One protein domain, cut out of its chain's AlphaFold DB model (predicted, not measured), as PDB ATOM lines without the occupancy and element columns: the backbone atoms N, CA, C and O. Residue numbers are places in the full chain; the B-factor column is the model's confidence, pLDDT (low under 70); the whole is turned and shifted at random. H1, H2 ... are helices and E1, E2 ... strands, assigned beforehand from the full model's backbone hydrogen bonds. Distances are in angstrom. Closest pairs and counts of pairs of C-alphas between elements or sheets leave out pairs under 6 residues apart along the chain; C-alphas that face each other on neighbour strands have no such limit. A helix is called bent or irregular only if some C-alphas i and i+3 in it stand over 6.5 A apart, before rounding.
ATOM      1  N   GLU A 792     208.118 183.354 108.444       93.25
ATOM      2  CA  GLU A 792     207.679 181.955 108.329       93.25
ATOM      3  C   GLU A 792     207.424 181.578 106.862       93.25
ATOM      4  O   GLU A 792     206.659 182.243 106.162       93.25
ATOM      5  N   ASP A 793     208.052 180.499 106.393       93.62
ATOM      6  CA  ASP A 793     207.839 179.944 105.055       93.62
ATOM      7  C   ASP A 793     206.558 179.097 104.998       93.62
ATOM      8  O   ASP A 793     206.293 178.299 105.900       93.62
ATOM      9  N   VAL A 794     205.816 179.190 103.887       94.56
ATOM     10  CA  VAL A 794     204.768 178.218 103.535       94.56
ATOM     11  C   VAL A 794     205.442 176.999 102.906       94.56
ATOM     12  O   VAL A 794     205.872 177.041 101.759       94.56
ATOM     13  N   TYR A 795     205.557 175.913 103.668       91.62
ATOM     14  CA  TYR A 795     206.247 174.687 103.255       91.62
ATOM     15  C   TYR A 795     205.368 173.777 102.382       91.62
ATOM     16  O   TYR A 795     205.859 173.080 101.500       91.62
ATOM     17  N   GLN A 796     204.053 173.790 102.616       92.12
ATOM     18  CA  GLN A 796     203.056 173.126 101.773       92.12
ATOM     19  C   GLN A 796     201.729 173.880 101.869       92.12
ATOM     20  O   GLN A 796     201.326 174.287 102.954       92.12
ATOM     21  N   ASP A 797     201.031 174.007 100.746       92.69
ATOM     22  CA  ASP A 797     199.680 174.565 100.640       92.69
ATOM     23  C   ASP A 797     198.763 173.545  99.946       92.69
ATOM     24  O   ASP A 797     199.184 172.858  99.013       92.69
ATOM     25  N   LEU A 798     197.536 173.385 100.438       89.56
ATOM     26  CA  LEU A 798     196.561 172.401  99.964       89.56
ATOM     27  C   LEU A 798     195.252 173.104  99.608       89.56
ATOM     28  O   LEU A 798     194.318 173.206 100.409       89.56
ATOM     29  N   VAL A 799     195.208 173.586  98.370       82.06
ATOM     30  CA  VAL A 799     194.059 174.259  97.760       82.06
ATOM     31  C   VAL A 799     192.950 173.252  97.456       82.06
ATOM     32  O   VAL A 799     193.224 172.150  96.983       82.06
ATOM     33  N   LYS A 800     191.688 173.631  97.707       77.19
ATOM     34  CA  LYS A 800     190.440 172.950  97.279       77.19
ATOM     35  C   LYS A 800     190.208 171.491  97.710       77.19
ATOM     36  O   LYS A 800     189.080 171.022  97.550       77.19
ATOM     37  N   ARG A 801     191.198 170.793  98.272       80.00
ATOM     38  CA  ARG A 801     191.201 169.335  98.512       80.00
ATOM     39  C   ARG A 801     190.615 168.882  99.853       80.00
ATOM     40  O   ARG A 801     190.326 167.699 100.004       80.00
ATOM     41  N   VAL A 802     190.374 169.786 100.805       90.75
ATOM     42  CA  VAL A 802     189.662 169.455 102.051       90.75
ATOM     43  C   VAL A 802     188.161 169.699 101.886       90.75
ATOM     44  O   VAL A 802     187.726 170.772 101.464       90.75
ATOM     45  N   ALA A 803     187.364 168.673 102.187       91.62
ATOM     46  CA  ALA A 803     185.906 168.704 102.113       91.62
ATOM     47  C   ALA A 803     185.320 169.450 103.312       91.62
ATOM     48  O   ALA A 803     184.500 170.357 103.158       91.62
ATOM     49  N   SER A 804     185.767 169.070 104.510       94.94
ATOM     50  CA  SER A 804     185.344 169.689 105.758       94.94
ATOM     51  C   SER A 804     186.366 169.503 106.877       94.94
ATOM     52  O   SER A 804     187.180 168.577 106.867       94.94
ATOM     53  N   VAL A 805     186.305 170.386 107.869       97.38
ATOM     54  CA  VAL A 805     187.077 170.292 109.109       97.38
ATOM     55  C   VAL A 805     186.112 170.298 110.286       97.38
ATOM     56  O   VAL A 805     185.232 171.149 110.388       97.38
ATOM     57  N   LYS A 806     186.278 169.317 111.170       97.56
ATOM     58  CA  LYS A 806     185.470 169.080 112.363       97.56
ATOM     59  C   LYS A 806     186.315 169.384 113.599       97.56
ATOM     60  O   LYS A 806     187.278 168.667 113.881       97.56
ATOM     61  N   LEU A 807     185.949 170.433 114.330       97.94
ATOM     62  CA  LEU A 807     186.609 170.857 115.566       97.94
ATOM     63  C   LEU A 807     185.777 170.425 116.772       97.94
ATOM     64  O   LEU A 807     184.586 170.740 116.852       97.94
ATOM     65  N   LYS A 808     186.404 169.743 117.735       97.50
ATOM     66  CA  LYS A 808     185.755 169.357 118.992       97.50
ATOM     67  C   LYS A 808     186.416 170.077 120.175       97.50
ATOM     68  O   LYS A 808     187.428 169.575 120.660       97.50
ATOM     69  N   PRO A 809     185.870 171.208 120.662       97.12
ATOM     70  CA  PRO A 809     186.345 171.854 121.884       97.12
ATOM     71  C   PRO A 809     186.290 170.901 123.085       97.12
ATOM     72  O   PRO A 809     185.395 170.053 123.175       97.12
ATOM     73  N   SER A 810     187.231 171.042 124.017       95.94
ATOM     74  CA  SER A 810     187.303 170.222 125.235       95.94
ATOM     75  C   SER A 810     186.416 170.730 126.370       95.94
ATOM     76  O   SER A 810     186.022 169.943 127.226       95.94
ATOM     77  N   SER A 811     186.074 172.019 126.365       92.94
ATOM     78  CA  SER A 811     185.193 172.667 127.346       92.94
ATOM     79  C   SER A 811     183.697 172.545 127.025       92.94
ATOM     80  O   SER A 811     182.870 172.749 127.911       92.94
ATOM     81  N   GLY A 812     183.329 172.236 125.776       88.19
ATOM     82  CA  GLY A 812     181.949 172.321 125.290       88.19
ATOM     83  C   GLY A 812     181.394 171.010 124.735       88.19
ATOM     84  O   GLY A 812     182.115 170.202 124.152       88.19
ATOM     85  N   ASN A 813     180.077 170.814 124.838       87.62
ATOM     86  CA  ASN A 813     179.389 169.665 124.230       87.62
ATOM     87  C   ASN A 813     179.227 169.798 122.702       87.62
ATOM     88  O   ASN A 813     179.213 168.780 122.009       87.62
ATOM     89  N   GLY A 814     179.224 171.025 122.169       93.19
ATOM     90  CA  GLY A 814     179.170 171.305 120.731       93.19
ATOM     91  C   GLY A 814     180.343 170.726 119.927       93.19
ATOM     92  O   GLY A 814     181.382 170.343 120.471       93.19
ATOM     93  N   THR A 815     180.159 170.636 118.614       96.38
ATOM     94  CA  THR A 815     181.199 170.272 117.642       96.38
ATOM     95  C   THR A 815     181.006 171.159 116.422       96.38
ATOM     96  O   THR A 815     179.914 171.172 115.859       96.38
ATOM     97  N   HIS A 816     182.039 171.895 116.024       96.31
ATOM     98  CA  HIS A 816     181.953 172.840 114.914       96.31
ATOM     99  C   HIS A 816     182.383 172.147 113.623       96.31
ATOM    100  O   HIS A 816     183.374 171.413 113.612       96.31
ATOM    101  N   TYR A 817     181.633 172.373 112.549       96.69
ATOM    102  CA  TYR A 817     181.919 171.849 111.220       96.69
ATOM    103  C   TYR A 817     182.095 173.023 110.263       96.69
ATOM    104  O   TYR A 817     181.216 173.873 110.158       96.69
ATOM    105  N   TYR A 818     183.223 173.046 109.564       96.31
ATOM    106  CA  TYR A 818     183.532 174.026 108.533       96.31
ATOM    107  C   TYR A 818     183.626 173.302 107.197       96.31
ATOM    108  O   TYR A 818     184.357 172.318 107.079       96.31
ATOM    109  N   HIS A 819     182.884 173.776 106.201       93.31
ATOM    110  CA  HIS A 819     182.931 173.272 104.831       93.31
ATOM    111  C   HIS A 819     183.863 174.155 103.997       93.31
ATOM    112  O   HIS A 819     183.920 175.359 104.228       93.31
ATOM    113  N   THR A 820     184.584 173.561 103.040       90.25
ATOM    114  CA  THR A 820     185.594 174.250 102.208       90.25
ATOM    115  C   THR A 820     186.706 174.901 103.041       90.25
ATOM    116  O   THR A 820     186.642 176.071 103.423       90.25
ATOM    117  N   ALA A 821     187.767 174.130 103.291       95.06
ATOM    118  CA  ALA A 821     188.963 174.614 103.975       95.06
ATOM    119  C   ALA A 821     190.210 174.561 103.078       95.06
ATOM    120  O   ALA A 821     190.365 173.640 102.270       95.06
ATOM    121  N   ARG A 822     191.122 175.521 103.267       94.81
ATOM    122  CA  ARG A 822     192.485 175.521 102.706       94.81
ATOM    123  C   ARG A 822     193.471 175.249 103.836       94.81
ATOM    124  O   ARG A 822     193.370 175.864 104.897       94.81
ATOM    125  N   LEU A 823     194.402 174.320 103.636       95.75
ATOM    126  CA  LEU A 823     195.386 173.943 104.658       95.75
ATOM    127  C   LEU A 823     196.782 174.378 104.235       95.75
ATOM    128  O   LEU A 823     197.185 174.122 103.104       95.75
ATOM    129  N   GLN A 824     197.533 174.971 105.159       95.69
ATOM    130  CA  GLN A 824     198.931 175.330 104.951       95.69
ATOM    131  C   GLN A 824     199.806 174.867 106.107       95.69
ATOM    132  O   GLN A 824     199.445 174.974 107.276       95.69
ATOM    133  N   LEU A 825     200.989 174.380 105.758       95.88
ATOM    134  CA  LEU A 825     202.028 173.979 106.686       95.88
ATOM    135  C   LEU A 825     203.090 175.077 106.708       95.88
ATOM    136  O   LEU A 825     203.733 175.324 105.690       95.88
ATOM    137  N   TRP A 826     203.233 175.770 107.833       95.75
ATOM    138  CA  TRP A 826     204.161 176.892 107.977       95.75
ATOM    139  C   TRP A 826     205.339 176.510 108.874       95.75
ATOM    140  O   TRP A 826     205.161 175.828 109.889       95.75
ATOM    141  N   HIS A 827     206.532 176.995 108.537       94.50
ATOM    142  CA  HIS A 827     207.734 176.798 109.341       94.50
ATOM    143  C   HIS A 827     208.595 178.065 109.370       94.50
ATOM    144  O   HIS A 827     209.012 178.585 108.338       94.50
ATOM    145  N   GLU A 828     208.890 178.545 110.573       92.75
ATOM    146  CA  GLU A 828     209.920 179.551 110.819       92.75
ATOM    147  C   GLU A 828     211.293 178.941 110.509       92.75
ATOM    148  O   GLU A 828     211.683 177.958 111.142       92.75
ATOM    149  N   LYS A 829     212.033 179.485 109.536       85.38
ATOM    150  CA  LYS A 829     213.434 179.081 109.345       85.38
ATOM    151  C   LYS A 829     214.227 179.428 110.615       85.38
ATOM    152  O   LYS A 829     214.006 180.505 111.171       85.38
ATOM    153  N   PRO A 830     215.152 178.567 111.079       76.31
ATOM    154  CA  PRO A 830     216.053 178.949 112.160       76.31
ATOM    155  C   PRO A 830     216.819 180.214 111.745       76.31
ATOM    156  O   PRO A 830     217.307 180.267 110.611       76.31
ATOM    157  N   PRO A 831     216.912 181.240 112.611       71.69
ATOM    158  CA  PRO A 831     217.764 182.385 112.325       71.69
ATOM    159  C   PRO A 831     219.200 181.889 112.150       71.69
ATOM    160  O   PRO A 831     219.669 181.074 112.945       71.69
ATOM    161  N   VAL A 855     215.650 179.877 121.368       79.50
ATOM    162  CA  VAL A 855     214.279 179.755 120.864       79.50
ATOM    163  C   VAL A 855     214.220 178.626 119.843       79.50
ATOM    164  O   VAL A 855     214.967 178.602 118.870       79.50
ATOM    165  N   LEU A 856     213.287 177.701 120.053       83.81
ATOM    166  CA  LEU A 856     212.918 176.708 119.054       83.81
ATOM    167  C   LEU A 856     212.169 177.384 117.908       83.81
ATOM    168  O   LEU A 856     211.087 177.921 118.144       83.81
ATOM    169  N   SER A 857     212.687 177.274 116.682       88.44
ATOM    170  CA  SER A 857     211.957 177.647 115.466       88.44
ATOM    171  C   SER A 857     210.539 177.090 115.509       88.44
ATOM    172  O   SER A 857     210.357 175.885 115.726       88.44
ATOM    173  N   CYS A 858     209.520 177.926 115.326       90.75
ATOM    174  CA  CYS A 858     208.150 177.433 115.346       90.75
ATOM    175  C   CYS A 858     207.743 176.760 114.020       90.75
ATOM    176  O   CYS A 858     208.322 176.966 112.948       90.75
ATOM    177  N   SER A 859     206.757 175.874 114.120       95.31
ATOM    178  CA  SER A 859     206.081 175.254 112.982       95.31
ATOM    179  C   SER A 859     204.604 175.168 113.349       95.31
ATOM    180  O   SER A 859     204.283 174.801 114.486       95.31
ATOM    181  N   ARG A 860     203.716 175.535 112.427       95.81
ATOM    182  CA  ARG A 860     202.272 175.630 112.681       95.81
ATOM    183  C   ARG A 860     201.465 175.063 111.515       95.81
ATOM    184  O   ARG A 860     201.841 175.217 110.353       95.81
ATOM    185  N   LEU A 861     200.348 174.416 111.833       97.00
ATOM    186  CA  LEU A 861     199.300 174.113 110.866       97.00
ATOM    187  C   LEU A 861     198.329 175.292 110.838       97.00
ATOM    188  O   LEU A 861     197.727 175.635 111.858       97.00
ATOM    189  N   MET A 862     198.168 175.868 109.653       97.31
ATOM    190  CA  MET A 862     197.149 176.857 109.345       97.31
ATOM    191  C   MET A 862     195.984 176.182 108.628       97.31
ATOM    192  O   MET A 862     196.179 175.449 107.657       97.31
ATOM    193  N   ILE A 863     194.768 176.445 109.097       97.50
ATOM    194  CA  ILE A 863     193.527 175.989 108.469       97.50
ATOM    195  C   ILE A 863     192.646 177.215 108.251       97.50
ATOM    196  O   ILE A 863     192.224 177.839 109.218       97.50
ATOM    197  N   TYR A 864     192.366 177.559 107.000       97.44
ATOM    198  CA  TYR A 864     191.470 178.657 106.641       97.44
ATOM    199  C   TYR A 864     190.100 178.098 106.289       97.44
ATOM    200  O   TYR A 864     190.010 177.121 105.545       97.44
ATOM    201  N   PHE A 865     189.045 178.716 106.809       96.56
ATOM    202  CA  PHE A 865     187.657 178.336 106.580       96.56
ATOM    203  C   PHE A 865     187.015 179.406 105.690       96.56
ATOM    204  O   PHE A 865     186.730 180.507 106.160       96.56
ATOM    205  N   GLY A 866     186.852 179.105 104.396       91.31
ATOM    206  CA  GLY A 866     186.624 180.125 103.363       91.31
ATOM    207  C   GLY A 866     185.401 181.001 103.629       91.31
ATOM    208  O   GLY A 866     185.534 182.187 103.919       91.31
ATOM    209  N   GLY A 867     184.212 180.392 103.609       89.56
ATOM    210  CA  GLY A 867     182.940 181.111 103.751       89.56
ATOM    211  C   GLY A 867     182.683 181.736 105.127       89.56
ATOM    212  O   GLY A 867     181.840 182.614 105.232       89.56
ATOM    213  N   SER A 868     183.400 181.326 106.180       93.38
ATOM    214  CA  SER A 868     183.242 181.889 107.531       93.38
ATOM    215  C   SER A 868     184.316 182.919 107.898       93.38
ATOM    216  O   SER A 868     184.403 183.312 109.062       93.38
ATOM    217  N   GLY A 869     185.167 183.319 106.943       94.94
ATOM    218  CA  GLY A 869     186.172 184.376 107.104       94.94
ATOM    219  C   GLY A 869     187.221 184.133 108.197       94.94
ATOM    220  O   GLY A 869     187.987 185.036 108.521       94.94
ATOM    221  N   CYS A 870     187.288 182.945 108.797       96.56
ATOM    222  CA  CYS A 870     188.129 182.681 109.959       96.56
ATOM    223  C   CYS A 870     189.204 181.625 109.682       96.56
ATOM    224  O   CYS A 870     189.066 180.775 108.802       96.56
ATOM    225  N   PHE A 871     190.298 181.686 110.438       97.25
ATOM    226  CA  PHE A 871     191.371 180.698 110.398       97.25
ATOM    227  C   PHE A 871     191.625 180.108 111.783       97.25
ATOM    228  O   PHE A 871     191.421 180.768 112.801       97.25
ATOM    229  N   LEU A 872     192.128 178.876 111.808       97.38
ATOM    230  CA  LEU A 872     192.682 178.205 112.975       97.38
ATOM    231  C   LEU A 872     194.203 178.078 112.816       97.38
ATOM    232  O   LEU A 872     194.679 177.566 111.802       97.38
ATOM    233  N   THR A 873     194.957 178.521 113.827       97.12
ATOM    234  CA  THR A 873     196.400 178.257 113.979       97.12
ATOM    235  C   THR A 873     196.614 177.216 115.073       97.12
ATOM    236  O   THR A 873     196.169 177.407 116.203       97.12
ATOM    237  N   CYS A 874     197.324 176.135 114.756       96.88
ATOM    238  CA  CYS A 874     197.735 175.094 115.701       96.88
ATOM    239  C   CYS A 874     199.263 174.992 115.677       96.88
ATOM    240  O   CYS A 874     199.836 174.748 114.612       96.88
ATOM    241  N   PHE A 875     199.935 175.162 116.818       95.75
ATOM    242  CA  PHE A 875     201.369 174.870 116.887       95.75
ATOM    243  C   PHE A 875     201.608 173.370 116.796       95.75
ATOM    244  O   PHE A 875     200.746 172.572 117.155       95.75
ATOM    245  N   LEU A 876     202.760 172.991 116.242       95.00
ATOM    246  CA  LEU A 876     203.103 171.594 116.011       95.00
ATOM    247  C   LEU A 876     204.182 171.170 117.002       95.00
ATOM    248  O   LEU A 876     205.253 171.767 117.106       95.00
ATOM    249  N   THR A 877     203.878 170.152 117.787       93.88
ATOM    250  CA  THR A 877     204.562 169.830 119.044       93.88
ATOM    251  C   THR A 877     204.505 168.316 119.263       93.88
ATOM    252  O   THR A 877     203.657 167.633 118.692       93.88
ATOM    253  N   ASP A 878     205.434 167.733 120.036       92.25
ATOM    254  CA  ASP A 878     205.460 166.262 120.214       92.25
ATOM    255  C   ASP A 878     204.256 165.706 120.976       92.25
ATOM    256  O   ASP A 878     203.996 164.504 120.920       92.25
ATOM    257  N   ASP A 879     203.512 166.571 121.658       93.69
ATOM    258  CA  ASP A 879     202.273 166.249 122.346       93.69
ATOM    259  C   ASP A 879     201.056 166.232 121.387       93.69
ATOM    260  O   ASP A 879     199.945 165.920 121.807       93.69
ATOM    261  N   ILE A 880     201.273 166.421 120.076       95.88
ATOM    262  CA  ILE A 880     200.289 166.184 119.009       95.88
ATOM    263  C   ILE A 880     200.745 165.028 118.100       95.88
ATOM    264  O   ILE A 880     201.875 164.980 117.610       95.88
ATOM    265  N   THR A 881     199.822 164.111 117.797       95.44
ATOM    266  CA  THR A 881     199.987 163.052 116.787       95.44
ATOM    267  C   THR A 881     198.958 163.182 115.672       95.44
ATOM    268  O   THR A 881     197.771 163.382 115.925       95.44
ATOM    269  N   LEU A 882     199.413 163.006 114.430       96.94
ATOM    270  CA  LEU A 882     198.561 162.912 113.249       96.94
ATOM    271  C   LEU A 882     198.192 161.446 113.005       96.94
ATOM    272  O   LEU A 882     199.055 160.625 112.691       96.94
ATOM    273  N   LYS A 883     196.910 161.110 113.146       96.06
ATOM    274  CA  LYS A 883     196.363 159.794 112.787       96.06
ATOM    275  C   LYS A 883     195.650 159.865 111.446       96.06
ATOM    276  O   LYS A 883     195.041 160.884 111.133       96.06
ATOM    277  N   ARG A 884     195.677 158.766 110.693       94.62
ATOM    278  CA  ARG A 884     194.884 158.575 109.474       94.62
ATOM    279  C   ARG A 884     193.710 157.639 109.770       94.62
ATOM    280  O   ARG A 884     193.899 156.626 110.435       94.62
ATOM    281  N   ASP A 885     192.530 157.998 109.279       92.69
ATOM    282  CA  ASP A 885     191.284 157.221 109.336       92.69
ATOM    283  C   ASP A 885     190.699 157.187 107.914       92.69
ATOM    284  O   ASP A 885     189.989 158.101 107.499       92.69
ATOM    285  N   GLY A 886     191.105 156.209 107.099       90.06
ATOM    286  CA  GLY A 886     190.776 156.172 105.667       90.06
ATOM    287  C   GLY A 886     191.268 157.418 104.912       90.06
ATOM    288  O   GLY A 886     192.478 157.645 104.806       90.06
ATOM    289  N   GLN A 887     190.322 158.217 104.401       88.62
ATOM    290  CA  GLN A 887     190.541 159.511 103.730       88.62
ATOM    291  C   GLN A 887     190.613 160.721 104.697       88.62
ATOM    292  O   GLN A 887     190.747 161.864 104.261       88.62
ATOM    293  N   LYS A 888     190.521 160.509 106.018       92.38
ATOM    294  CA  LYS A 888     190.583 161.581 107.027       92.38
ATOM    295  C   LYS A 888     191.930 161.615 107.737       92.38
ATOM    296  O   LYS A 888     192.571 160.582 107.944       92.38
ATOM    297  N   LEU A 889     192.291 162.800 108.215       95.44
ATOM    298  CA  LEU A 889     193.354 163.003 109.194       95.44
ATOM    299  C   LEU A 889     192.775 163.522 110.507       95.44
ATOM    300  O   LEU A 889     191.878 164.359 110.521       95.44
ATOM    301  N   MET A 890     193.316 163.055 111.626       96.81
ATOM    302  CA  MET A 890     192.906 163.465 112.962       96.81
ATOM    303  C   MET A 890     194.143 163.860 113.767       96.81
ATOM    304  O   MET A 890     194.966 163.007 114.102       96.81
ATOM    305  N   LEU A 891     194.273 165.152 114.076       97.31
ATOM    306  CA  LEU A 891     195.226 165.635 115.069       97.31
ATOM    307  C   LEU A 891     194.646 165.293 116.442       97.31
ATOM    308  O   LEU A 891     193.543 165.732 116.787       97.31
ATOM    309  N   VAL A 892     195.385 164.497 117.210       96.88
ATOM    310  CA  VAL A 892     195.000 164.076 118.559       96.88
ATOM    311  C   VAL A 892     196.169 164.204 119.535       96.88
ATOM    312  O   VAL A 892     197.326 164.110 119.114       96.88
ATOM    313  N   PRO A 893     195.896 164.333 120.843       96.19
ATOM    314  CA  PRO A 893     196.938 164.370 121.861       96.19
ATOM    315  C   PRO A 893     197.789 163.088 121.861       96.19
ATOM    316  O   PRO A 893     197.257 161.969 121.846       96.19
ATOM    317  N   THR A 894     199.112 163.235 121.897       94.31
ATOM    318  CA  THR A 894     200.065 162.119 121.981       94.31
ATOM    319  C   THR A 894     199.922 161.395 123.313       94.31
ATOM    320  O   THR A 894     200.087 161.981 124.379       94.31
ATOM    321  N   LYS A 895     199.666 160.085 123.275       93.19
ATOM    322  CA  LYS A 895     199.648 159.250 124.483       93.19
ATOM    323  C   LYS A 895     201.052 158.725 124.781       93.19
ATOM    324  O   LYS A 895     201.489 157.751 124.168       93.19
ATOM    325  N   TYR A 896     201.744 159.353 125.727       90.50
ATOM    326  CA  TYR A 896     203.043 158.889 126.210       90.50
ATOM    327  C   TYR A 896     202.886 157.621 127.062       90.50
ATOM    328  O   TYR A 896     202.066 157.569 127.980       90.50
ATOM    329  N   LYS A 897     203.692 156.591 126.773       87.44
ATOM    330  CA  LYS A 897     203.775 155.364 127.579       87.44
ATOM    331  C   LYS A 897     204.839 155.531 128.670       87.44
ATOM    332  O   LYS A 897     205.995 155.182 128.457       87.44
ATOM    333  N   GLY A 898     204.454 156.070 129.824       81.88
ATOM    334  CA  GLY A 898     205.331 156.187 130.993       81.88
ATOM    335  C   GLY A 898     204.735 157.073 132.087       81.88
ATOM    336  O   GLY A 898     203.914 157.940 131.805       81.88
ATOM    337  N   SER A 899     205.148 156.866 133.338       78.56
ATOM    338  CA  SER A 899     204.696 157.663 134.491       78.56
ATOM    339  C   SER A 899     205.339 159.056 134.568       78.56
ATOM    340  O   SER A 899     204.765 159.956 135.176       78.56
ATOM    341  N   LEU A 900     206.512 159.238 133.948       83.62
ATOM    342  CA  LEU A 900     207.357 160.427 134.112       83.62
ATOM    343  C   LEU A 900     206.758 161.715 133.518       83.62
ATOM    344  O   LEU A 900     207.076 162.809 133.978       83.62
ATOM    345  N   MET A 901     205.895 161.606 132.502       83.31
ATOM    346  CA  MET A 901     205.225 162.750 131.879       83.31
ATOM    347  C   MET A 901     203.737 162.473 131.691       83.31
ATOM    348  O   MET A 901     203.336 161.504 131.045       83.31
ATOM    349  N   LYS A 902     202.901 163.362 132.237       90.12
ATOM    350  CA  LYS A 902     201.449 163.332 132.027       90.12
ATOM    351  C   LYS A 902     201.172 163.557 130.543       90.12
ATOM    352  O   LYS A 902     201.639 164.541 129.980       90.12
ATOM    353  N   SER A 903     200.413 162.657 129.919       90.00
ATOM    354  CA  SER A 903     200.008 162.857 128.525       90.00
ATOM    355  C   SER A 903     199.129 164.111 128.391       90.00
ATOM    356  O   SER A 903     198.285 164.338 129.268       90.00
ATOM    357  N   PRO A 904     199.276 164.891 127.305       93.12
ATOM    358  CA  PRO A 904     198.303 165.912 126.921       93.12
ATOM    359  C   PRO A 904     196.893 165.307 126.854       93.12
ATOM    360  O   PRO A 904     196.702 164.143 126.488       93.12
ATOM    361  N   LYS A 905     195.885 166.108 127.205       95.06
ATOM    362  CA  LYS A 905     194.465 165.737 127.060       95.06
ATOM    363  C   LYS A 905     193.809 166.386 125.842       95.06
ATOM    364  O   LYS A 905     192.699 166.002 125.484       95.06
ATOM    365  N   THR A 906     194.481 167.369 125.257       97.00
ATOM    366  CA  THR A 906     193.927 168.385 124.364       97.00
ATOM    367  C   THR A 906     194.990 168.806 123.341       97.00
ATOM    368  O   THR A 906     196.178 168.556 123.536       97.00
ATOM    369  N   VAL A 907     194.549 169.379 122.226       97.06
ATOM    370  CA  VAL A 907     195.347 169.982 121.156       97.06
ATOM    371  C   VAL A 907     195.079 171.479 121.216       97.06
ATOM    372  O   VAL A 907     193.916 171.885 121.162       97.06
ATOM    373  N   LYS A 908     196.126 172.295 121.342       96.94
ATOM    374  CA  LYS A 908     195.984 173.744 121.502       96.94
ATOM    375  C   LYS A 908     195.954 174.465 120.163       96.94
ATOM    376  O   LYS A 908     196.869 174.340 119.351       96.94
ATOM    377  N   ALA A 909     194.906 175.252 119.943       97.25
ATOM    378  CA  ALA A 909     194.773 176.070 118.747       97.25
ATOM    379  C   ALA A 909     194.029 177.380 119.035       97.25
ATOM    380  O   ALA A 909     193.244 177.472 119.973       97.25
ATOM    381  N   ALA A 910     194.263 178.405 118.220       96.06
ATOM    382  CA  ALA A 910     193.528 179.665 118.296       96.06
ATOM    383  C   ALA A 910     192.759 179.912 116.998       96.06
ATOM    384  O   ALA A 910     193.330 179.801 115.911       96.06
ATOM    385  N   ILE A 911     191.482 180.282 117.122       96.31
ATOM    386  CA  ILE A 911     190.648 180.729 116.002       96.31
ATOM    387  C   ILE A 911     190.683 182.268 115.928       96.31
ATOM    388  O   ILE A 911     190.739 182.966 116.952       96.31
ATOM    389  N   ARG A 912     190.722 182.817 114.709       95.62
ATOM    390  CA  ARG A 912     190.804 184.262 114.424       95.62
ATOM    391  C   ARG A 912     189.968 184.628 113.197       95.62
ATOM    392  O   ARG A 912     189.964 183.886 112.221       95.62
ATOM    393  N   GLY A 913     189.337 185.801 113.223       94.94
ATOM    394  CA  GLY A 913     188.405 186.260 112.185       94.94
ATOM    395  C   GLY A 913     186.956 185.835 112.437       94.94
ATOM    396  O   GLY A 913     186.671 185.055 113.347       94.94
ATOM    397  N   SER A 914     186.052 186.368 111.624       94.31
ATOM    398  CA  SER A 914     184.612 186.097 111.621       94.31
ATOM    399  C   SER A 914     184.059 186.209 110.200       94.31
ATOM    400  O   SER A 914     184.714 186.755 109.315       94.31
ATOM    401  N   GLU A 915     182.822 185.762 109.995       92.62
ATOM    402  CA  GLU A 915     182.094 185.887 108.723       92.62
ATOM    403  C   GLU A 915     182.025 187.348 108.239       92.62
ATOM    404  O   GLU A 915     182.280 187.647 107.078       92.62
ATOM    405  N   SER A 916     181.821 188.282 109.170       91.88
ATOM    406  CA  SER A 916     181.862 189.730 108.930       91.88
ATOM    407  C   SER A 916     183.264 190.330 108.732       91.88
ATOM    408  O   SER A 916     183.379 191.508 108.399       91.88
ATOM    409  N   SER A 917     184.345 189.591 109.013       93.19
ATOM    410  CA  SER A 917     185.693 190.160 109.114       93.19
ATOM    411  C   SER A 917     186.790 189.101 108.978       93.19
ATOM    412  O   SER A 917     187.171 188.447 109.954       93.19
ATOM    413  N   LYS A 918     187.356 188.985 107.766       95.88
ATOM    414  CA  LYS A 918     188.431 188.030 107.442       95.88
ATOM    415  C   LYS A 918     189.559 188.058 108.485       95.88
ATOM    416  O   LYS A 918     190.017 189.129 108.893       95.88
ATOM    417  N   GLY A 919     190.012 186.891 108.935       95.38
ATOM    418  CA  GLY A 919     191.070 186.745 109.935       95.38
ATOM    419  C   GLY A 919     192.445 187.105 109.372       95.38
ATOM    420  O   GLY A 919     192.828 186.615 108.307       95.38
ATOM    421  N   GLY A 920     193.194 187.936 110.100       94.50
ATOM    422  CA  GLY A 920     194.545 188.363 109.732       94.50
ATOM    423  C   GLY A 920     195.626 187.920 110.721       94.50
ATOM    424  O   GLY A 920     195.368 187.718 111.907       94.50
ATOM    425  N   PHE A 921     196.857 187.791 110.232       93.69
ATOM    426  CA  PHE A 921     198.043 187.514 111.040       93.69
ATOM    427  C   PHE A 921     198.618 188.820 111.560       93.69
ATOM    428  O   PHE A 921     199.064 189.662 110.780       93.69
ATOM    429  N   ARG A 922     198.639 188.994 112.878       93.38
ATOM    430  CA  ARG A 922     199.256 190.167 113.491       93.38
ATOM    431  C   ARG A 922     200.770 190.160 113.288       93.38
ATOM    432  O   ARG A 922     201.451 189.235 113.723       93.38
ATOM    433  N   LEU A 923     201.299 191.218 112.677       93.50
ATOM    434  CA  LEU A 923     202.731 191.352 112.383       93.50
ATOM    435  C   LEU A 923     203.590 191.598 113.636       93.50
ATOM    436  O   LEU A 923     204.801 191.414 113.595       93.50
ATOM    437  N   ASP A 924     202.970 191.952 114.765       91.56
ATOM    438  CA  ASP A 924     203.608 191.967 116.088       91.56
ATOM    439  C   ASP A 924     203.604 190.599 116.803       91.56
ATOM    440  O   ASP A 924     204.015 190.519 117.957       91.56
ATOM    441  N   LYS A 925     203.138 189.531 116.131       89.81
ATOM    442  CA  LYS A 925     202.955 188.156 116.640       89.81
ATOM    443  C   LYS A 925     202.096 188.035 117.926       89.81
ATOM    444  O   LYS A 925     201.933 186.927 118.428       89.81
ATOM    445  N   GLU A 926     201.481 189.115 118.430       87.19
ATOM    446  CA  GLU A 926     200.701 189.124 119.684       87.19
ATOM    447  C   GLU A 926     199.465 188.208 119.573       87.19
ATOM    448  O   GLU A 926     198.651 188.347 118.653       87.19
ATOM    449  N   LYS A 927     199.288 187.297 120.541       86.44
ATOM    450  CA  LYS A 927     198.216 186.280 120.587       86.44
ATOM    451  C   LYS A 927     198.279 185.227 119.468       86.44
ATOM    452  O   LYS A 927     197.273 184.543 119.235       86.44
ATOM    453  N   ILE A 928     199.421 185.125 118.780       85.06
ATOM    454  CA  ILE A 928     199.770 184.075 117.806       85.06
ATOM    455  C   ILE A 928     201.240 183.614 117.932       85.06
ATOM    456  O   ILE A 928     201.733 182.905 117.048       85.06
ATOM    457  N   SER A 929     201.956 184.009 118.992       87.62
ATOM    458  CA  SER A 929     203.328 183.563 119.264       87.62
ATOM    459  C   SER A 929     203.347 182.222 120.017       87.62
ATOM    460  O   SER A 929     202.351 181.875 120.653       87.62
ATOM    461  N   PRO A 930     204.458 181.459 119.994       87.44
ATOM    462  CA  PRO A 930     204.587 180.250 120.811       87.44
ATOM    463  C   PRO A 930     204.516 180.538 122.317       87.44
ATOM    464  O   PRO A 930     203.954 179.746 123.064       87.44
ATOM    465  N   ASP A 931     205.025 181.692 122.767       88.38
ATOM    466  CA  ASP A 931     204.917 182.099 124.173       88.38
ATOM    467  C   ASP A 931     203.432 182.359 124.572       88.38
ATOM    468  O   ASP A 931     203.063 182.137 125.726       88.38
ATOM    469  N   ASP A 932     202.548 182.725 123.625       90.75
ATOM    470  CA  ASP A 932     201.089 182.881 123.831       90.75
ATOM    471  C   ASP A 932     200.295 181.552 123.833       90.75
ATOM    472  O   ASP A 932     199.107 181.561 124.146       90.75
ATOM    473  N   GLU A 933     200.894 180.399 123.502       91.62
ATOM    474  CA  GLU A 933     200.173 179.115 123.339       91.62
ATOM    475  C   GLU A 933     199.368 178.709 124.590       91.62
ATOM    476  O   GLU A 933     198.316 178.068 124.513       91.62
ATOM    477  N   HIS A 934     199.809 179.140 125.771       91.81
ATOM    478  CA  HIS A 934     199.090 178.921 127.021       91.81
ATOM    479  C   HIS A 934     197.666 179.518 127.022       91.81
ATOM    480  O   HIS A 934     196.804 178.971 127.712       91.81
ATOM    481  N   SER A 935     197.403 180.565 126.225       93.44
ATOM    482  CA  SER A 935     196.102 181.235 126.083       93.44
ATOM    483  C   SER A 935     195.233 180.696 124.934       93.44
ATOM    484  O   SER A 935     194.211 181.305 124.613       93.44
ATOM    485  N   PHE A 936     195.662 179.636 124.243       95.44
ATOM    486  CA  PHE A 936     194.921 179.040 123.126       95.44
ATOM    487  C   PHE A 936     193.780 178.139 123.627       95.44
ATOM    488  O   PHE A 936     193.816 177.634 124.751       95.44
ATOM    489  N   GLU A 937     192.776 177.922 122.778       96.62
ATOM    490  CA  GLU A 937     191.648 177.039 123.067       96.62
ATOM    491  C   GLU A 937     192.078 175.565 123.022       96.62
ATOM    492  O   GLU A 937     192.837 175.130 122.151       96.62
ATOM    493  N   ASP A 938     191.565 174.790 123.975       97.31
ATOM    494  CA  ASP A 938     191.794 173.355 124.087       97.31
ATOM    495  C   ASP A 938     190.763 172.569 123.252       97.31
ATOM    496  O   ASP A 938     189.562 172.585 123.544       97.31
ATOM    497  N   PHE A 939     191.234 171.833 122.241       97.69
ATOM    498  CA  PHE A 939     190.425 170.929 121.416       97.69
ATOM    499  C   PHE A 939     190.726 169.463 121.743       97.69
ATOM    500  O   PHE A 939     191.876 169.039 121.787       97.69
ATOM    501  N   SER A 940     189.700 168.631 121.904       96.81
ATOM    502  CA  SER A 940     189.870 167.195 122.170       96.81
ATOM    503  C   SER A 940     190.373 166.439 120.935       96.81
ATOM    504  O   SER A 940     191.043 165.416 121.062       96.81
ATOM    505  N   TYR A 941     190.033 166.941 119.744       96.62
ATOM    506  CA  TYR A 941     190.620 166.568 118.458       96.62
ATOM    507  C   TYR A 941     190.311 167.631 117.393       96.62
ATOM    508  O   TYR A 941     189.294 168.333 117.467       96.62
ATOM    509  N   ILE A 942     191.156 167.684 116.362       98.00
ATOM    510  CA  ILE A 942     190.911 168.414 115.110       98.00
ATOM    511  C   ILE A 942     190.897 167.377 113.986       98.00
ATOM    512  O   ILE A 942     191.866 166.642 113.804       98.00
ATOM    513  N   HIS A 943     189.785 167.276 113.259       96.81
ATOM    514  CA  HIS A 943     189.546 166.210 112.286       96.81
ATOM    515  C   HIS A 943     189.296 166.787 110.887       96.81
ATOM    516  O   HIS A 943     188.287 167.447 110.642       96.81
ATOM    517  N   ILE A 944     190.223 166.525 109.972       96.81
ATOM    518  CA  ILE A 944     190.286 167.045 108.606       96.81
ATOM    519  C   ILE A 944     189.811 165.940 107.658       96.81
ATOM    520  O   ILE A 944     190.444 164.889 107.557       96.81
ATOM    521  N   ASN A 945     188.703 166.171 106.961       94.50
ATOM    522  CA  ASN A 945     188.138 165.247 105.984       94.50
ATOM    523  C   ASN A 945     188.494 165.723 104.570       94.50
ATOM    524  O   ASN A 945     188.081 166.812 104.166       94.50
ATOM    525  N   PHE A 946     189.258 164.932 103.818       92.38
ATOM    526  CA  PHE A 946     189.604 165.261 102.434       92.38
ATOM    527  C   PHE A 946     188.423 164.975 101.495       92.38
ATOM    528  O   PHE A 946     187.459 164.310 101.879       92.38
ATOM    529  N   LYS A 947     188.441 165.554 100.291       87.75
ATOM    530  CA  LYS A 947     187.430 165.260  99.269       87.75
ATOM    531  C   LYS A 947     187.702 163.885  98.673       87.75
ATOM    532  O   LYS A 947     188.796 163.634  98.181       87.75
ATOM    533  N   ASP A 948     186.675 163.046  98.691       75.81
ATOM    534  CA  ASP A 948     186.627 161.769  97.986       75.81
ATOM    535  C   ASP A 948     186.569 162.030  96.470       75.81
ATOM    536  O   ASP A 948     185.494 162.113  95.874       75.81
ATOM    537  N   THR A 949     187.723 162.309  95.854       61.62
ATOM    538  CA  THR A 949     187.779 162.731  94.441       61.62
ATOM    539  C   THR A 949     187.578 161.582  93.453       61.62
ATOM    540  O   THR A 949     187.220 161.846  92.308       61.62
ATOM    541  N   GLU A 950     187.712 160.331  93.903       57.31
ATOM    542  CA  GLU A 950     187.413 159.119  93.126       57.31
ATOM    543  C   GLU A 950     185.944 159.132  92.664       57.31
ATOM    544  O   GLU A 950     185.648 158.986  91.478       57.31
ATOM    545  N   ARG A 951     185.016 159.457  93.578       54.38
ATOM    546  CA  ARG A 951     183.574 159.535  93.279       54.38
ATOM    547  C   ARG A 951     183.182 160.579  92.242       54.38
ATOM    548  O   ARG A 951     182.111 160.433  91.659       54.38
ATOM    549  N   LYS A 952     183.964 161.648  92.038       52.88
ATOM    550  CA  LYS A 952     183.574 162.676  91.061       52.88
ATOM    551  C   LYS A 952     183.892 162.237  89.630       52.88
ATOM    552  O   LYS A 952     183.054 162.408  88.754       52.88
ATOM    553  N   LEU A 953     185.052 161.616  89.420       54.38
ATOM    554  CA  LEU A 953     185.466 161.113  88.105       54.38
ATOM    555  C   LEU A 953     184.503 160.041  87.572       54.38
ATOM    556  O   LEU A 953     184.189 160.040  86.386       54.38
ATOM    557  N   PHE A 954     183.952 159.208  88.462       52.97
ATOM    558  CA  PHE A 954     183.004 158.145  88.105       52.97
ATOM    559  C   PHE A 954     181.693 158.646  87.460       52.97
ATOM    560  O   PHE A 954     181.035 157.885  86.755       52.97
ATOM    561  N   TYR A 955     181.311 159.914  87.665       56.56
ATOM    562  CA  TYR A 955     180.146 160.528  87.003       56.56
ATOM    563  C   TYR A 955     180.496 161.314  85.728       56.56
ATOM    564  O   TYR A 955     179.611 161.535  84.907       56.56
ATOM    565  N   ASP A 956     181.765 161.695  85.534       59.59
ATOM    566  CA  ASP A 956     182.242 162.438  84.356       59.59
ATOM    567  C   ASP A 956     182.738 161.490  83.223       59.59
ATOM    568  O   ASP A 956     183.291 161.942  82.222       59.59
ATOM    569  N   GLY A 957     182.543 160.167  83.357       54.25
ATOM    570  CA  GLY A 957     182.728 159.158  82.294       54.25
ATOM    571  C   GLY A 957     184.174 158.840  81.877       54.25
ATOM    572  O   GLY A 957     184.395 158.006  80.998       54.25
ATOM    573  N   LEU A 958     185.167 159.482  82.493       55.94
ATOM    574  CA  LEU A 958     186.582 159.349  82.143       55.94
ATOM    575  C   LEU A 958     187.279 158.257  82.974       55.94
ATOM    576  O   LEU A 958     187.586 158.471  84.142       55.94
ATOM    577  N   SER A 959     187.515 157.118  82.308       52.09
ATOM    578  CA  SER A 959     188.416 155.976  82.598       52.09
ATOM    579  C   SER A 959     189.233 155.968  83.910       52.09
ATOM    580  O   SER A 959     189.921 156.930  84.244       52.09
ATOM    581  N   ASP A 960     189.282 154.796  84.563       55.69
ATOM    582  CA  ASP A 960     189.883 154.500  85.885       55.69
ATOM    583  C   ASP A 960     191.315 155.010  86.170       55.69
ATOM    584  O   ASP A 960     191.738 155.042  87.328       55.69
ATOM    585  N   GLN A 961     192.081 155.437  85.162       55.09
ATOM    586  CA  GLN A 961     193.503 155.794  85.289       55.09
ATOM    587  C   GLN A 961     193.801 157.016  86.188       55.09
ATOM    588  O   GLN A 961     194.966 157.285  86.474       55.09
ATOM    589  N   HIS A 962     192.789 157.754  86.661       49.44
ATOM    590  CA  HIS A 962     192.977 158.952  87.497       49.44
ATOM    591  C   HIS A 962     192.747 158.773  89.012       49.44
ATOM    592  O   HIS A 962     192.953 159.731  89.764       49.44
ATOM    593  N   ALA A 963     192.374 157.581  89.497       53.09
ATOM    594  CA  ALA A 963     192.111 157.351  90.927       53.09
ATOM    595  C   ALA A 963     193.331 157.644  91.837       53.09
ATOM    596  O   ALA A 963     193.187 158.253  92.903       53.09
ATOM    597  N   ASP A 964     194.548 157.312  91.385       55.28
ATOM    598  CA  ASP A 964     195.797 157.500  92.147       55.28
ATOM    599  C   ASP A 964     196.069 158.961  92.546       55.28
ATOM    600  O   ASP A 964     196.681 159.229  93.587       55.28
ATOM    601  N   CYS A 965     195.578 159.931  91.765       49.94
ATOM    602  CA  CYS A 965     195.803 161.355  92.016       49.94
ATOM    603  C   CYS A 965     195.307 161.819  93.397       49.94
ATOM    604  O   CYS A 965     195.794 162.828  93.904       49.94
ATOM    605  N   THR A 966     194.360 161.102  94.016       53.38
ATOM    606  CA  THR A 966     193.759 161.476  95.306       53.38
ATOM    607  C   THR A 966     194.571 160.948  96.499       53.38
ATOM    608  O   THR A 966     194.843 161.677  97.460       53.38
ATOM    609  N   ALA A 967     195.042 159.699  96.409       58.94
ATOM    610  CA  ALA A 967     195.846 159.042  97.435       58.94
ATOM    611  C   ALA A 967     197.227 159.701  97.597       58.94
ATOM    612  O   ALA A 967     197.769 159.760  98.711       58.94
ATOM    613  N   ILE A 968     197.768 160.247  96.501       61.47
ATOM    614  CA  ILE A 968     199.027 161.001  96.463       61.47
ATOM    615  C   ILE A 968     198.994 162.214  97.408       61.47
ATOM    616  O   ILE A 968     199.959 162.434  98.135       61.47
ATOM    617  N   ASP A 969     197.900 162.976  97.483       75.50
ATOM    618  CA  ASP A 969     197.864 164.205  98.294       75.50
ATOM    619  C   ASP A 969     197.813 163.942  99.800       75.50
ATOM    620  O   ASP A 969     198.549 164.556 100.581       75.50
ATOM    621  N   LEU A 970     196.956 163.007 100.215       86.00
ATOM    622  CA  LEU A 970     196.794 162.622 101.615       86.00
ATOM    623  C   LEU A 970     198.087 162.008 102.172       86.00
ATOM    624  O   LEU A 970     198.516 162.337 103.282       86.00
ATOM    625  N   SER A 971     198.732 161.145 101.380       87.25
ATOM    626  CA  SER A 971     200.019 160.542 101.732       87.25
ATOM    627  C   SER A 971     201.164 161.562 101.708       87.25
ATOM    628  O   SER A 971     201.963 161.578 102.645       87.25
ATOM    629  N   LYS A 972     201.204 162.478 100.729       88.38
ATOM    630  CA  LYS A 972     202.179 163.580 100.666       88.38
ATOM    631  C   LYS A 972     202.083 164.500 101.883       88.38
ATOM    632  O   LYS A 972     203.111 164.781 102.494       88.38
ATOM    633  N   PHE A 973     200.885 164.916 102.299       89.75
ATOM    634  CA  PHE A 973     200.733 165.725 103.515       89.75
ATOM    635  C   PHE A 973     201.168 164.964 104.773       89.75
ATOM    636  O   PHE A 973     201.884 165.517 105.606       89.75
ATOM    637  N   GLN A 974     200.796 163.685 104.904       92.44
ATOM    638  CA  GLN A 974     201.221 162.861 106.040       92.44
ATOM    639  C   GLN A 974     202.751 162.661 106.069       92.44
ATOM    640  O   GLN A 974     203.350 162.689 107.145       92.44
ATOM    641  N   LYS A 975     203.399 162.521 104.903       93.50
ATOM    642  CA  LYS A 975     204.861 162.473 104.753       93.50
ATOM    643  C   LYS A 975     205.515 163.786 105.200       93.50
ATOM    644  O   LYS A 975     206.345 163.754 106.105       93.50
ATOM    645  N   LEU A 976     205.079 164.924 104.659       91.44
ATOM    646  CA  LEU A 976     205.613 166.255 104.991       91.44
ATOM    647  C   LEU A 976     205.423 166.607 106.477       91.44
ATOM    648  O   LEU A 976     206.323 167.161 107.109       91.44
ATOM    649  N   TRP A 977     204.285 166.223 107.068       93.94
ATOM    650  CA  TRP A 977     204.060 166.328 108.511       93.94
ATOM    651  C   TRP A 977     205.110 165.540 109.303       93.94
ATOM    652  O   TRP A 977     205.700 166.064 110.249       93.94
ATOM    653  N   ASN A 978     205.359 164.283 108.923       94.12
ATOM    654  CA  ASN A 978     206.329 163.425 109.600       94.12
ATOM    655  C   ASN A 978     207.764 163.962 109.464       94.12
ATOM    656  O   ASN A 978     208.481 164.004 110.462       94.12
ATOM    657  N   GLU A 979     208.162 164.421 108.276       93.00
ATOM    658  CA  GLU A 979     209.475 165.029 108.008       93.00
ATOM    659  C   GLU A 979     209.718 166.259 108.890       93.00
ATOM    660  O   GLU A 979     210.713 166.329 109.613       93.00
ATOM    661  N   MET A 980     208.772 167.197 108.921       91.88
ATOM    662  CA  MET A 980     208.854 168.383 109.774       91.88
ATOM    663  C   MET A 980     208.815 168.023 111.270       91.88
ATOM    664  O   MET A 980     209.560 168.613 112.054       91.88
ATOM    665  N   MET A 981     208.044 167.017 111.697       92.62
ATOM    666  CA  MET A 981     208.106 166.527 113.082       92.62
ATOM    667  C   MET A 981     209.465 165.895 113.426       92.62
ATOM    668  O   MET A 981     209.933 166.044 114.558       92.62
ATOM    669  N   VAL A 982     210.142 165.251 112.469       93.00
ATOM    670  CA  VAL A 982     211.534 164.795 112.622       93.00
ATOM    671  C   VAL A 982     212.488 165.991 112.717       93.00
ATOM    672  O   VAL A 982     213.255 166.044 113.679       93.00
ATOM    673  N   MET A 983     212.387 166.996 111.837       89.69
ATOM    674  CA  MET A 983     213.195 168.227 111.916       89.69
ATOM    675  C   MET A 983     213.066 168.906 113.288       89.69
ATOM    676  O   MET A 983     214.072 169.168 113.948       89.69
ATOM    677  N   ARG A 984     211.840 169.071 113.804       90.25
ATOM    678  CA  ARG A 984     211.597 169.633 115.146       90.25
ATOM    679  C   ARG A 984     212.185 168.793 116.278       90.25
ATOM    680  O   ARG A 984     212.512 169.337 117.331       90.25
ATOM    681  N   ARG A 985     212.270 167.465 116.130       91.25
ATOM    682  CA  ARG A 985     212.911 166.575 117.119       91.25
ATOM    683  C   ARG A 985     214.432 166.679 117.067       91.25
ATOM    684  O   ARG A 985     215.059 166.675 118.123       91.25
ATOM    685  N   MET A 986     215.014 166.812 115.875       91.00
ATOM    686  CA  MET A 986     216.449 167.069 115.712       91.00
ATOM    687  C   MET A 986     216.832 168.426 116.313       91.00
ATOM    688  O   MET A 986     217.749 168.485 117.127       91.00
ATOM    689  N   GLU A 987     216.063 169.480 116.035       88.44
ATOM    690  CA  GLU A 987     216.338 170.817 116.575       88.44
ATOM    691  C   GLU A 987     216.191 170.881 118.105       88.44
ATOM    692  O   GLU A 987     217.010 171.495 118.786       88.44
ATOM    693  N   ARG A 988     215.230 170.151 118.693       87.50
ATOM    694  CA  ARG A 988     215.142 170.000 120.159       87.50
ATOM    695  C   ARG A 988     216.321 169.247 120.765       87.50
ATOM    696  O   ARG A 988     216.784 169.638 121.833       87.50
ATOM    697  N   LYS A 989     216.846 168.217 120.092       91.56
ATOM    698  CA  LYS A 989     218.094 167.555 120.514       91.56
ATOM    699  C   LYS A 989     219.288 168.513 120.428       91.56
ATOM    700  O   LYS A 989     220.073 168.558 121.370       91.56
ATOM    701  N   ARG A 990     219.383 169.318 119.360       91.00
ATOM    702  CA  ARG A 990     220.426 170.344 119.183       91.00
ATOM    703  C   ARG A 990     220.378 171.394 120.296       91.00
ATOM    704  O   ARG A 990     221.386 171.620 120.953       91.00
ATOM    705  N   ILE A 991     219.205 171.973 120.564       87.00
ATOM    706  CA  ILE A 991     219.024 172.979 121.621       87.00
ATOM    707  C   ILE A 991     219.214 172.392 123.028       87.00
ATOM    708  O   ILE A 991     219.789 173.074 123.874       87.00
ATOM    709  N   SER A 992     218.820 171.135 123.288       89.00
ATOM    710  CA  SER A 992     219.179 170.470 124.553       89.00
ATOM    711  C   SER A 992     220.693 170.355 124.684       89.00
ATOM    712  O   SER A 992     221.245 170.858 125.650       89.00
ATOM    713  N   SER A 993     221.378 169.809 123.674       91.69
ATOM    714  CA  SER A 993     222.834 169.642 123.707       91.69
ATOM    715  C   SER A 993     223.577 170.973 123.887       91.69
ATOM    716  O   SER A 993     224.494 171.038 124.699       91.69
ATOM    717  N   LEU A 994     223.141 172.051 123.225       89.38
ATOM    718  CA  LEU A 994     223.682 173.403 123.428       89.38
ATOM    719  C   LEU A 994     223.428 173.934 124.847       89.38
ATOM    720  O   LEU A 994     224.305 174.561 125.436       89.38
ATOM    721  N   LYS A 995     222.249 173.673 125.424       89.06
ATOM    722  CA  LYS A 995     221.936 174.034 126.814       89.06
ATOM    723  C   LYS A 995     222.785 173.236 127.807       89.06
ATOM    724  O   LYS A 995     223.274 173.815 128.774       89.06
ATOM    725  N   ASP A 996     222.981 171.946 127.561       91.38
ATOM    726  CA  ASP A 996     223.785 171.054 128.395       91.38
ATOM    727  C   ASP A 996     225.276 171.446 128.325       91.38
ATOM    728  O   ASP A 996     225.939 171.526 129.359       91.38
ATOM    729  N   GLN A 997     225.779 171.815 127.138       91.50
ATOM    730  CA  GLN A 997     227.109 172.409 126.937       91.50
ATOM    731  C   GLN A 997     227.262 173.755 127.657       91.50
ATOM    732  O   GLN A 997     228.238 173.952 128.376       91.50
ATOM    733  N   LEU A 998     226.292 174.670 127.528       88.69
ATOM    734  CA  LEU A 998     226.309 175.963 128.220       88.69
ATOM    735  C   LEU A 998     226.276 175.784 129.748       88.69
ATOM    736  O   LEU A 998     226.992 176.471 130.477       88.69
ATOM    737  N   GLN A 999     225.486 174.828 130.244       89.00
ATOM    738  CA  GLN A 999     225.415 174.488 131.664       89.00
ATOM    739  C   GLN A 999     226.696 173.802 132.164       89.00
ATOM    740  O   GLN A 999     227.075 174.020 133.314       89.00
ATOM    741  N   ALA A1000     227.386 173.022 131.326       89.94
ATOM    742  CA  ALA A1000     228.712 172.487 131.627       89.94
ATOM    743  C   ALA A1000     229.776 173.598 131.664       89.94
ATOM    744  O   ALA A1000     230.518 173.682 132.635       89.94
TER     745      ALA A1000
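AT A GLANCE: This is residues 792 to 831 and 855 to 1000 of the 1009 residues of an uncharacterized protein of Tuber aestivum (summer truffle) (UniProt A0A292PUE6). A closed barrel of six antiparallel strands, E1, E2, E3, E4, E7 and E8, is extended beside E8 by the hairpin E5 and E6, and one long helix, H3, crosses the outside of this barrel and sticks out past it with residues 992 to 1000. The short H1 packs on the barrel near E4 and E7, and the short H2 lies off the barrel, before H3. The 186 printed residues hold eight named strands and three named helices, in the order E1 E2 E3 E4 E5 E6 E7 H1 E8 H2 H3, class mixed. The whole is compact, with a radius of gyration of the C-alphas of 18.2 A, yet elongated in outline, spanning 69 by 39 by 36 A.

IN THESE COORDINATES: E1, residues 792 to 809, begins at C-alpha 792 (207.679, 181.955, 108.329), is 27.2 A long and bends by 109 degrees at residue 803. E2 is residues 816 to 828, 29.1 A, and bends by 97 degrees at 819. E3 is residues 859 to 865, E4 870 to 875, E5 880 to 885, E6 888 to 893 and E7 907 to 912. E8, residues 937 to 946, is 23.8 A long and bends by 74 degrees at 940. H1 is residues 931 to 935, irregular, with C-alphas 931 and 934 7.2 A apart, and H2 is residues 950 to 953. H3, residues 964 to 1000, is 53.5 A long and ends at C-alpha 1000 (228.712, 172.487, 131.627).

HOW THE PARTS SIT: Round the ring, N 795 and O 825 of the hairpin E1 and E2 are 2.8 A apart, N 824 and O 862 of E2 and E3 2.9 A, N 863 and O 872 of the hairpin E3 and E4 2.9 A, N 873 and O 910 of E4 and E7 2.9 A, N 907 and O 939 of E7 and E8 2.7 A, and N 943 and O 806 of E8 and E1 2.9 A, each within hydrogen-bond range. E6 pairs with E8 through N 891 and O 942, 2.8 A, and with E5 through N 883 and O 890, 2.9 A. H3 is on the barrel, outside it, at a height over the sheet of 6.9 A, only just over E1 and E3, with 3 C-alphas on each; it runs across the strands, at 65 degrees to E1 on the local plane. Its closest C-alphas to E5 are those of Leu 882 and Gln 974, 7.7 A. H2 and H3 are close but not clearly touching, with the closest C-alphas, Glu 950 and Thr 966, at 7.1 A. H1 is on the barrel; its closest C-alpha to E7 is that of Glu 933, 7.1 A from that of Lys 908. In H3, 31 of 33 O i to N i+4 pairs are within hydrogen-bond range; H1 has 0 of 1, and 1 of 2 O i to N i+3 pairs; H2 is too short for an O i to N i+4 pair.

THE WHOLE: The C-alphas farthest apart, those of Gly 957 and Ala 1000, are 68.7 A apart. Residues 832 to 854 are not printed, and C-alphas 831 and 855 are 9.6 A apart across the cut. The links E6 to E7 and E7 to H1 are long. Mean pLDDT of the printed part is 88.1; residues 949 to 968 are under 70.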